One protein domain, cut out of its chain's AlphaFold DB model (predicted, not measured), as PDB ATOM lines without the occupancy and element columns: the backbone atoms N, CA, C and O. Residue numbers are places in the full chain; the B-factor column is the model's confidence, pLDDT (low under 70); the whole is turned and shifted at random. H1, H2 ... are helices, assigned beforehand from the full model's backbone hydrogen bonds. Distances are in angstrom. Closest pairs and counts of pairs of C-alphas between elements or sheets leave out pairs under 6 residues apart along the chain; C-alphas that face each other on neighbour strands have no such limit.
ATOM      1  N   HIS A  56       5.514  12.776  45.656       55.56
ATOM      2  CA  HIS A  56       5.733  13.357  44.325       55.56
ATOM      3  C   HIS A  56       4.496  14.103  43.813       55.56
ATOM      4  O   HIS A  56       4.615  15.237  43.351       55.56
ATOM      5  N   PHE A  57       3.301  13.525  43.967       56.53
ATOM      6  CA  PHE A  57       2.055  14.200  43.590       56.53
ATOM      7  C   PHE A  57       1.817  15.473  44.408       56.53
ATOM      8  O   PHE A  57       1.345  16.473  43.868       56.53
ATOM      9  N   HIS A  58       2.152  15.462  45.699       60.31
ATOM     10  CA  HIS A  58       1.978  16.621  46.566       60.31
ATOM     11  C   HIS A  58       2.963  17.746  46.218       60.31
ATOM     12  O   HIS A  58       2.590  18.921  46.234       60.31
ATOM     13  N   GLN A  59       4.199  17.399  45.845       63.41
ATOM     14  CA  GLN A  59       5.197  18.364  45.389       63.41
ATOM     15  C   GLN A  59       4.818  18.977  44.032       63.41
ATOM     16  O   GLN A  59       4.866  20.199  43.882       63.41
ATOM     17  N   ASP A  60       4.387  18.165  43.064       69.38
ATOM     18  CA  ASP A  60       3.972  18.642  41.739       69.38
ATOM     19  C   ASP A  60       2.712  19.515  41.820       69.38
ATOM     20  O   ASP A  60       2.621  20.559  41.165       69.38
ATOM     21  N   LEU A  61       1.765  19.150  42.692       73.00
ATOM     22  CA  LEU A  61       0.578  19.955  42.966       73.00
ATOM     23  C   LEU A  61       0.937  21.290  43.629       73.00
ATOM     24  O   LEU A  61       0.383  22.322  43.252       73.00
ATOM     25  N   ALA A  62       1.879  21.298  44.576       71.62
ATOM     26  CA  ALA A  62       2.357  22.526  45.206       71.62
ATOM     27  C   ALA A  62       3.033  23.460  44.189       71.62
ATOM     28  O   ALA A  62       2.752  24.660  44.174       71.62
ATOM     29  N   CYS A  63       3.864  22.917  43.296       75.81
ATOM     30  CA  CYS A  63       4.490  23.669  42.209       75.81
ATOM     31  C   CYS A  63       3.449  24.248  41.239       75.81
ATOM     32  O   CYS A  63       3.525  25.423  40.876       75.81
ATOM     33  N   PHE A  64       2.445  23.456  40.852       79.12
ATOM     34  CA  PHE A  64       1.358  23.913  39.989       79.12
ATOM     35  C   PHE A  64       0.514  25.008  40.654       79.12
ATOM     36  O   PHE A  64       0.229  26.030  40.033       79.12
ATOM     37  N   LEU A  65       0.165  24.845  41.934       79.50
ATOM     38  CA  LEU A  65      -0.556  25.858  42.707       79.50
ATOM     39  C   LEU A  65       0.238  27.162  42.808       79.50
ATOM     40  O   LEU A  65      -0.326  28.230  42.568       79.50
ATOM     41  N   ALA A  66       1.537  27.085  43.100       79.69
ATOM     42  CA  ALA A  66       2.416  28.251  43.137       79.69
ATOM     43  C   ALA A  66       2.481  28.948  41.769       79.69
ATOM     44  O   ALA A  66       2.390  30.173  41.690       79.69
ATOM     45  N   PHE A  67       2.555  28.178  40.678       80.81
ATOM     46  CA  PHE A  67       2.496  28.718  39.322       80.81
ATOM     47  C   PHE A  67       1.159  29.418  39.042       80.81
ATOM     48  O   PHE A  67       1.151  30.546  38.554       80.81
ATOM     49  N   CYS A  68       0.026  28.803  39.391       81.50
ATOM     50  CA  CYS A  68      -1.295  29.412  39.227       81.50
ATOM     51  C   CYS A  68      -1.447  30.702  40.039       81.50
ATOM     52  O   CYS A  68      -1.998  31.680  39.537       81.50
ATOM     53  N   GLN A  69      -0.942  30.725  41.274       83.19
ATOM     54  CA  GLN A  69      -0.958  31.914  42.126       83.19
ATOM     55  C   GLN A  69      -0.103  33.036  41.542       83.19
ATOM     56  O   GLN A  69      -0.561  34.174  41.475       83.19
ATOM     57  N   TYR A  70       1.098  32.710  41.059       84.88
ATOM     58  CA  TYR A  70       1.964  33.669  40.381       84.88
ATOM     59  C   TYR A  70       1.294  34.241  39.125       84.88
ATOM     60  O   TYR A  70       1.248  35.456  38.946       84.88
ATOM     61  N   GLN A  71       0.702  33.384  38.284       81.88
ATOM     62  CA  GLN A  71      -0.036  33.819  37.094       81.88
ATOM     63  C   GLN A  71      -1.208  34.737  37.464       81.88
ATOM     64  O   GLN A  71      -1.396  35.774  36.832       81.88
ATOM     65  N   LEU A  72      -1.969  34.409  38.512       86.00
ATOM     66  CA  LEU A  72      -3.074  35.245  38.984       86.00
ATOM     67  C   LEU A  72      -2.587  36.607  39.496       86.00
ATOM     68  O   LEU A  72      -3.208  37.632  39.218       86.00
ATOM     69  N   GLN A  73      -1.470  36.629  40.220       87.38
ATOM     70  CA  GLN A  73      -0.873  37.861  40.723       87.38
ATOM     71  C   GLN A  73      -0.391  38.762  39.579       87.38
ATOM     72  O   GLN A  73      -0.681  39.957  39.588       87.38
ATOM     73  N   GLU A  74       0.264  38.194  38.566       82.62
ATOM     74  CA  GLU A  74       0.678  38.925  37.364       82.62
ATOM     75  C   GLU A  74      -0.524  39.496  36.597       82.62
ATOM     76  O   GLU A  74      -0.483  40.647  36.158       82.62
ATOM     77  N   ILE A  75      -1.624  38.741  36.483       79.44
ATOM     78  CA  ILE A  75      -2.870  39.223  35.862       79.44
ATOM     79  C   ILE A  75      -3.433  40.416  36.633       79.44
ATOM     80  O   ILE A  75      -3.797  41.420  36.020       79.44
ATOM     81  N   ASN A  76      -3.490  40.329  37.962       79.62
ATOM     82  CA  ASN A  76      -4.020  41.403  38.796       79.62
ATOM     83  C   ASN A  76      -3.150  42.660  38.708       79.62
ATOM     84  O   ASN A  76      -3.679  43.747  38.498       79.62
ATOM     85  N   LEU A  77      -1.823  42.516  38.757       82.25
ATOM     86  CA  LEU A  77      -0.890  43.634  38.583       82.25
ATOM     87  C   LEU A  77      -1.009  44.276  37.199       82.25
ATOM     88  O   LEU A  77      -0.923  45.499  37.063       82.25
ATOM     89  N   LEU A  78      -1.197  43.464  36.157       77.50
ATOM     90  CA  LEU A  78      -1.412  43.962  34.805       77.50
ATOM     91  C   LEU A  78      -2.735  44.731  34.723       77.50
ATOM     92  O   LEU A  78      -2.750  45.853  34.219       77.50
ATOM     93  N   ALA A  79      -3.818  44.160  35.251       73.94
ATOM     94  CA  ALA A  79      -5.129  44.792  35.296       73.94
ATOM     95  C   ALA A  79      -5.079  46.131  36.048       73.94
ATOM     96  O   ALA A  79      -5.494  47.145  35.490       73.94
ATOM     97  N   GLU A  80      -4.478  46.164  37.240       73.75
ATOM     98  CA  GLU A  80      -4.304  47.377  38.044       73.75
ATOM     99  C   GLU A  80      -3.475  48.445  37.325       73.75
ATOM    100  O   GLU A  80      -3.835  49.625  37.335       73.75
ATOM    101  N   LYS A  81      -2.380  48.069  36.652       70.88
ATOM    102  CA  LYS A  81      -1.595  49.016  35.844       70.88
ATOM    103  C   LYS A  81      -2.429  49.621  34.720       70.88
ATOM    104  O   LYS A  81      -2.350  50.829  34.497       70.88
ATOM    105  N   TYR A  82      -3.242  48.818  34.034       65.19
ATOM    106  CA  TYR A  82      -4.101  49.317  32.961       65.19
ATOM    107  C   TYR A  82      -5.237  50.208  33.476       65.19
ATOM    108  O   TYR A  82      -5.503  51.230  32.846       65.19
ATOM    109  N   THR A  83      -5.858  49.885  34.615       63.84
ATOM    110  CA  THR A  83      -6.926  50.710  35.213       63.84
ATOM    111  C   THR A  83      -6.399  51.999  35.841       63.84
ATOM    112  O   THR A  83      -7.095  53.009  35.840       63.84
ATOM    113  N   THR A  84      -5.170  51.988  36.368       64.94
ATOM    114  CA  THR A  84      -4.586  53.137  37.086       64.94
ATOM    115  C   THR A  84      -3.849  54.100  36.150       64.94
ATOM    116  O   THR A  84      -3.884  55.308  36.361       64.94
ATOM    117  N   GLN A  85      -3.195  53.605  35.087       58.91
ATOM    118  CA  GLN A  85      -2.463  54.452  34.129       58.91
ATOM    119  C   GLN A  85      -3.376  55.102  33.074       58.91
ATOM    120  O   GLN A  85      -3.026  56.132  32.494       58.91
ATOM    121  N   LYS A  86      -4.552  54.523  32.819       55.38
ATOM    122  CA  LYS A  86      -5.586  55.073  31.940       55.38
ATOM    123  C   LYS A  86      -6.896  55.060  32.702       55.38
ATOM    124  O   LYS A  86      -7.533  54.017  32.782       55.38
ATOM    125  N   GLY A  87      -7.290  56.216  33.233       52.00
ATOM    126  CA  GLY A  87      -8.656  56.413  33.706       52.00
ATOM    127  C   GLY A  87      -9.639  55.858  32.673       52.00
ATOM    128  O   GLY A  87      -9.676  56.319  31.536       52.00
ATOM    129  N   ASP A  88     -10.325  54.796  33.073       56.19
ATOM    130  CA  ASP A  88     -11.503  54.188  32.461       56.19
ATOM    131  C   ASP A  88     -11.502  53.947  30.937       56.19
ATOM    132  O   ASP A  88     -12.495  54.181  30.250       56.19
ATOM    133  N   ILE A  89     -10.401  53.434  30.375       54.09
ATOM    134  CA  ILE A  89     -10.443  52.859  29.022       54.09
ATOM    135  C   ILE A  89      -9.663  51.546  29.009       54.09
ATOM    136  O   ILE A  89      -8.460  51.524  28.731       54.09
ATOM    137  N   LEU A  90     -10.368  50.432  29.239       60.88
ATOM    138  CA  LEU A  90     -10.004  49.146  28.641       60.88
ATOM    139  C   LEU A  90      -9.874  49.386  27.135       60.88
ATOM    140  O   LEU A  90     -10.861  49.416  26.402       60.88
ATOM    141  N   THR A  91      -8.660  49.658  26.661       70.12
ATOM    142  CA  THR A  91      -8.445  49.856  25.234       70.12
ATOM    143  C   THR A  91      -8.745  48.549  24.521       70.12
ATOM    144  O   THR A  91      -8.431  47.475  25.032       70.12
ATOM    145  N   LEU A  92      -9.296  48.634  23.309       72.56
ATOM    146  CA  LEU A  92      -9.540  47.462  22.465       72.56
ATOM    147  C   LEU A  92      -8.297  46.556  22.385       72.56
ATOM    148  O   LEU A  92      -8.409  45.342  22.470       72.56
ATOM    149  N   HIS A  93      -7.103  47.154  22.341       74.88
ATOM    150  CA  HIS A  93      -5.827  46.439  22.359       74.88
ATOM    151  C   HIS A  93      -5.534  45.680  23.671       74.88
ATOM    152  O   HIS A  93      -4.961  44.593  23.634       74.88
ATOM    153  N   ALA A  94      -5.896  46.231  24.833       74.38
ATOM    154  CA  ALA A  94      -5.735  45.545  26.117       74.38
ATOM    155  C   ALA A  94      -6.750  44.400  26.267       74.38
ATOM    156  O   ALA A  94      -6.382  43.309  26.703       74.38
ATOM    157  N   ALA A  95      -7.997  44.621  25.838       78.12
ATOM    158  CA  ALA A  95      -9.023  43.583  25.795       78.12
ATOM    159  C   ALA A  95      -8.621  42.429  24.862       78.12
ATOM    160  O   ALA A  95      -8.738  41.266  25.235       78.12
ATOM    161  N   ASP A  96      -8.069  42.741  23.689       80.25
ATOM    162  CA  ASP A  96      -7.599  41.745  22.722       80.25
ATOM    163  C   ASP A  96      -6.442  40.896  23.281       80.25
ATOM    164  O   ASP A  96      -6.461  39.665  23.209       80.25
ATOM    165  N   LYS A  97      -5.481  41.530  23.967       80.19
ATOM    166  CA  LYS A  97      -4.407  40.817  24.679       80.19
ATOM    167  C   LYS A  97      -4.935  39.887  25.770       80.19
ATOM    168  O   LYS A  97      -4.471  38.751  25.866       80.19
ATOM    169  N   LEU A  98      -5.903  40.338  26.567       81.38
ATOM    170  CA  LEU A  98      -6.537  39.502  27.589       81.38
ATOM    171  C   LEU A  98      -7.286  38.321  26.957       81.38
ATOM    172  O   LEU A  98      -7.131  37.189  27.410       81.38
ATOM    173  N   CYS A  99      -8.027  38.543  25.871       83.38
ATOM    174  CA  CYS A  99      -8.709  37.483  25.124       83.38
ATOM    175  C   CYS A  99      -7.733  36.435  24.570       83.38
ATOM    176  O   CYS A  99      -7.977  35.232  24.695       83.38
ATOM    177  N   HIS A 100      -6.612  36.871  23.991       83.06
ATOM    178  CA  HIS A 100      -5.556  35.973  23.523       83.06
ATOM    179  C   HIS A 100      -4.948  35.156  24.663       83.06
ATOM    180  O   HIS A 100      -4.754  33.946  24.525       83.06
ATOM    181  N   TYR A 101      -4.697  35.794  25.803       82.50
ATOM    182  CA  TYR A 101      -4.186  35.118  26.987       82.50
ATOM    183  C   TYR A 101      -5.168  34.058  27.511       82.50
ATOM    184  O   TYR A 101      -4.781  32.899  27.666       82.50
ATOM    185  N   TYR A 102      -6.450  34.398  27.692       83.88
ATOM    186  CA  TYR A 102      -7.466  33.438  28.138       83.88
ATOM    187  C   TYR A 102      -7.630  32.265  27.171       83.88
ATOM    188  O   TYR A 102      -7.793  31.126  27.606       83.88
ATOM    189  N   ARG A 103      -7.524  32.508  25.859       89.94
ATOM    190  CA  ARG A 103      -7.524  31.437  24.855       89.94
ATOM    191  C   ARG A 103      -6.351  30.474  25.060       89.94
ATOM    192  O   ARG A 103      -6.551  29.262  25.009       89.94
ATOM    193  N   ASN A 104      -5.153  30.999  25.311       83.62
ATOM    194  CA  ASN A 104      -3.971  30.180  25.571       83.62
ATOM    195  C   ASN A 104      -4.108  29.389  26.879       83.62
ATOM    196  O   ASN A 104      -3.806  28.198  26.900       83.62
ATOM    197  N   LEU A 105      -4.632  30.014  27.935       85.94
ATOM    198  CA  LEU A 105      -4.879  29.350  29.216       85.94
ATOM    199  C   LEU A 105      -5.898  28.209  29.075       85.94
ATOM    200  O   LEU A 105      -5.682  27.112  29.584       85.94
ATOM    201  N   MET A 106      -6.977  28.438  28.324       87.38
ATOM    202  CA  MET A 106      -7.986  27.416  28.041       87.38
ATOM    203  C   MET A 106      -7.402  26.251  27.235       87.38
ATOM    204  O   MET A 106      -7.733  25.090  27.482       87.38
ATOM    205  N   LYS A 107      -6.509  26.537  26.281       90.38
ATOM    206  CA  LYS A 107      -5.793  25.503  25.526       90.38
ATOM    207  C   LYS A 107      -4.914  24.655  26.451       90.38
ATOM    208  O   LYS A 107      -5.046  23.436  26.437       90.38
ATOM    209  N   LEU A 108      -4.107  25.296  27.297       83.94
ATOM    210  CA  LEU A 108      -3.238  24.613  28.257       83.94
ATOM    211  C   LEU A 108      -4.041  23.751  29.241       83.94
ATOM    212  O   LEU A 108      -3.711  22.591  29.452       83.94
ATOM    213  N   SER A 109      -5.141  24.274  29.789       87.12
ATOM    214  CA  SER A 109      -6.025  23.515  30.686       87.12
ATOM    215  C   SER A 109      -6.576  22.250  30.016       87.12
ATOM    216  O   SER A 109      -6.584  21.177  30.622       87.12
ATOM    217  N   ASN A 110      -6.975  22.342  28.743       83.38
ATOM    218  CA  ASN A 110      -7.414  21.176  27.982       83.38
ATOM    219  C   ASN A 110      -6.284  20.171  27.734       83.38
ATOM    220  O   ASN A 110      -6.527  18.970  27.807       83.38
ATOM    221  N   GLU A 111      -5.068  20.636  27.453       84.19
ATOM    222  CA  GLU A 111      -3.896  19.767  27.304       84.19
ATOM    223  C   GLU A 111      -3.571  19.042  28.614       84.19
ATOM    224  O   GLU A 111      -3.423  17.822  28.599       84.19
ATOM    225  N   CYS A 112      -3.577  19.742  29.753       80.06
ATOM    226  CA  CYS A 112      -3.388  19.138  31.075       80.06
ATOM    227  C   CYS A 112      -4.460  18.084  31.384       80.06
ATOM    228  O   CYS A 112      -4.129  16.976  31.807       80.06
ATOM    229  N   ARG A 113      -5.740  18.391  31.123       84.88
ATOM    230  CA  ARG A 113      -6.837  17.426  31.287       84.88
ATOM    231  C   ARG A 113      -6.619  16.185  30.417       84.88
ATOM    232  O   ARG A 113      -6.742  15.070  30.913       84.88
ATOM    233  N   ARG A 114      -6.257  16.366  29.141       78.81
ATOM    234  CA  ARG A 114      -5.981  15.250  28.220       78.81
ATOM    235  C   ARG A 114      -4.788  14.413  28.673       78.81
ATOM    236  O   ARG A 114      -4.871  13.196  28.604       78.81
ATOM    237  N   ALA A 115      -3.710  15.034  29.148       74.50
ATOM    238  CA  ALA A 115      -2.545  14.316  29.664       74.50
ATOM    239  C   ALA A 115      -2.916  13.441  30.873       74.50
ATOM    240  O   ALA A 115      -2.539  12.272  30.928       74.50
ATOM    241  N   HIS A 116      -3.728  13.978  31.789       75.69
ATOM    242  CA  HIS A 116      -4.249  13.235  32.935       75.69
ATOM    243  C   HIS A 116      -5.154  12.063  32.511       75.69
ATOM    244  O   HIS A 116      -4.999  10.952  33.006       75.69
ATOM    245  N   GLU A 117      -6.077  12.284  31.570       78.94
ATOM    246  CA  GLU A 117      -6.987  11.244  31.058       78.94
ATOM    247  C   GLU A 117      -6.264  10.125  30.296       78.94
ATOM    248  O   GLU A 117      -6.679   8.970  30.354       78.94
ATOM    249  N   LEU A 118      -5.192  10.462  29.578       81.06
ATOM    250  CA  LEU A 118      -4.429   9.519  28.759       81.06
ATOM    251  C   LEU A 118      -3.280   8.846  29.528       81.06
ATOM    252  O   LEU A 118      -2.640   7.950  28.983       81.06
ATOM    253  N   GLY A 119      -3.021   9.251  30.778       62.41
ATOM    254  CA  GLY A 119      -1.922   8.726  31.594       62.41
ATOM    255  C   GLY A 119      -0.534   9.017  31.011       62.41
ATOM    256  O   GLY A 119       0.419   8.294  31.300       62.41
TER     257      GLY A 119
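This is residues 56 to 119 of the 226 residues of the protein "LRRIQ1" of Cricetulus griseus (UniProt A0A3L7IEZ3). Two long helices, H1 and H2, run nearly side by side in opposite ways along the length of the domain, joined at one end by a short loop, residues 86 to 91, as a narrow, open U. The two arms leave a gap between them and come near each other beside the loop, at Tyr 82 and Ala 94. The printed part has 64 residues, with H1 then H2 along the chain and no named strand; the class is all helix. The whole is loose, with a radius of gyration of the C-alphas of 15.5 A, and its C-alphas span 47 by 21 by 9 A, a rod in outline.

H1 covers residues 56 to 85 and is 43.1 A long from first to last C-alpha, beginning at C-alpha 56 at (5.733, 13.357, 44.325) and ending at C-alpha 85 at (-2.463, 54.452, 34.129). H2 covers residues 92 to 118 and is 38.8 A long from first to last C-alpha, ending at C-alpha 118 at (-4.429, 9.519, 28.759).

H1 and H2 are close but not clearly touching, and their closest C-alphas, those of Tyr 82 and Ala 94, are 8.0 A apart. Their lines stand at a shallow tilt of 9 degrees, opposite ways. Their centres are 14.4 A apart. Residues 56 to 74, of H1, stand free, and so do residues 102 to 119, of which 102 to 118 belong to H2. In H1 and H2 every O i to N i+4 pair is within hydrogen-bond range.

The two C-alphas farthest apart, those of Gly 87 and Gly 119, are 48.2 A apart. The printed part has no cut, and the link from H1 to H2 is short. The mean pLDDT of the printed part is 75.6, and it is under 70 at residues 56 to 60, residues 82 to 90 and residue 119.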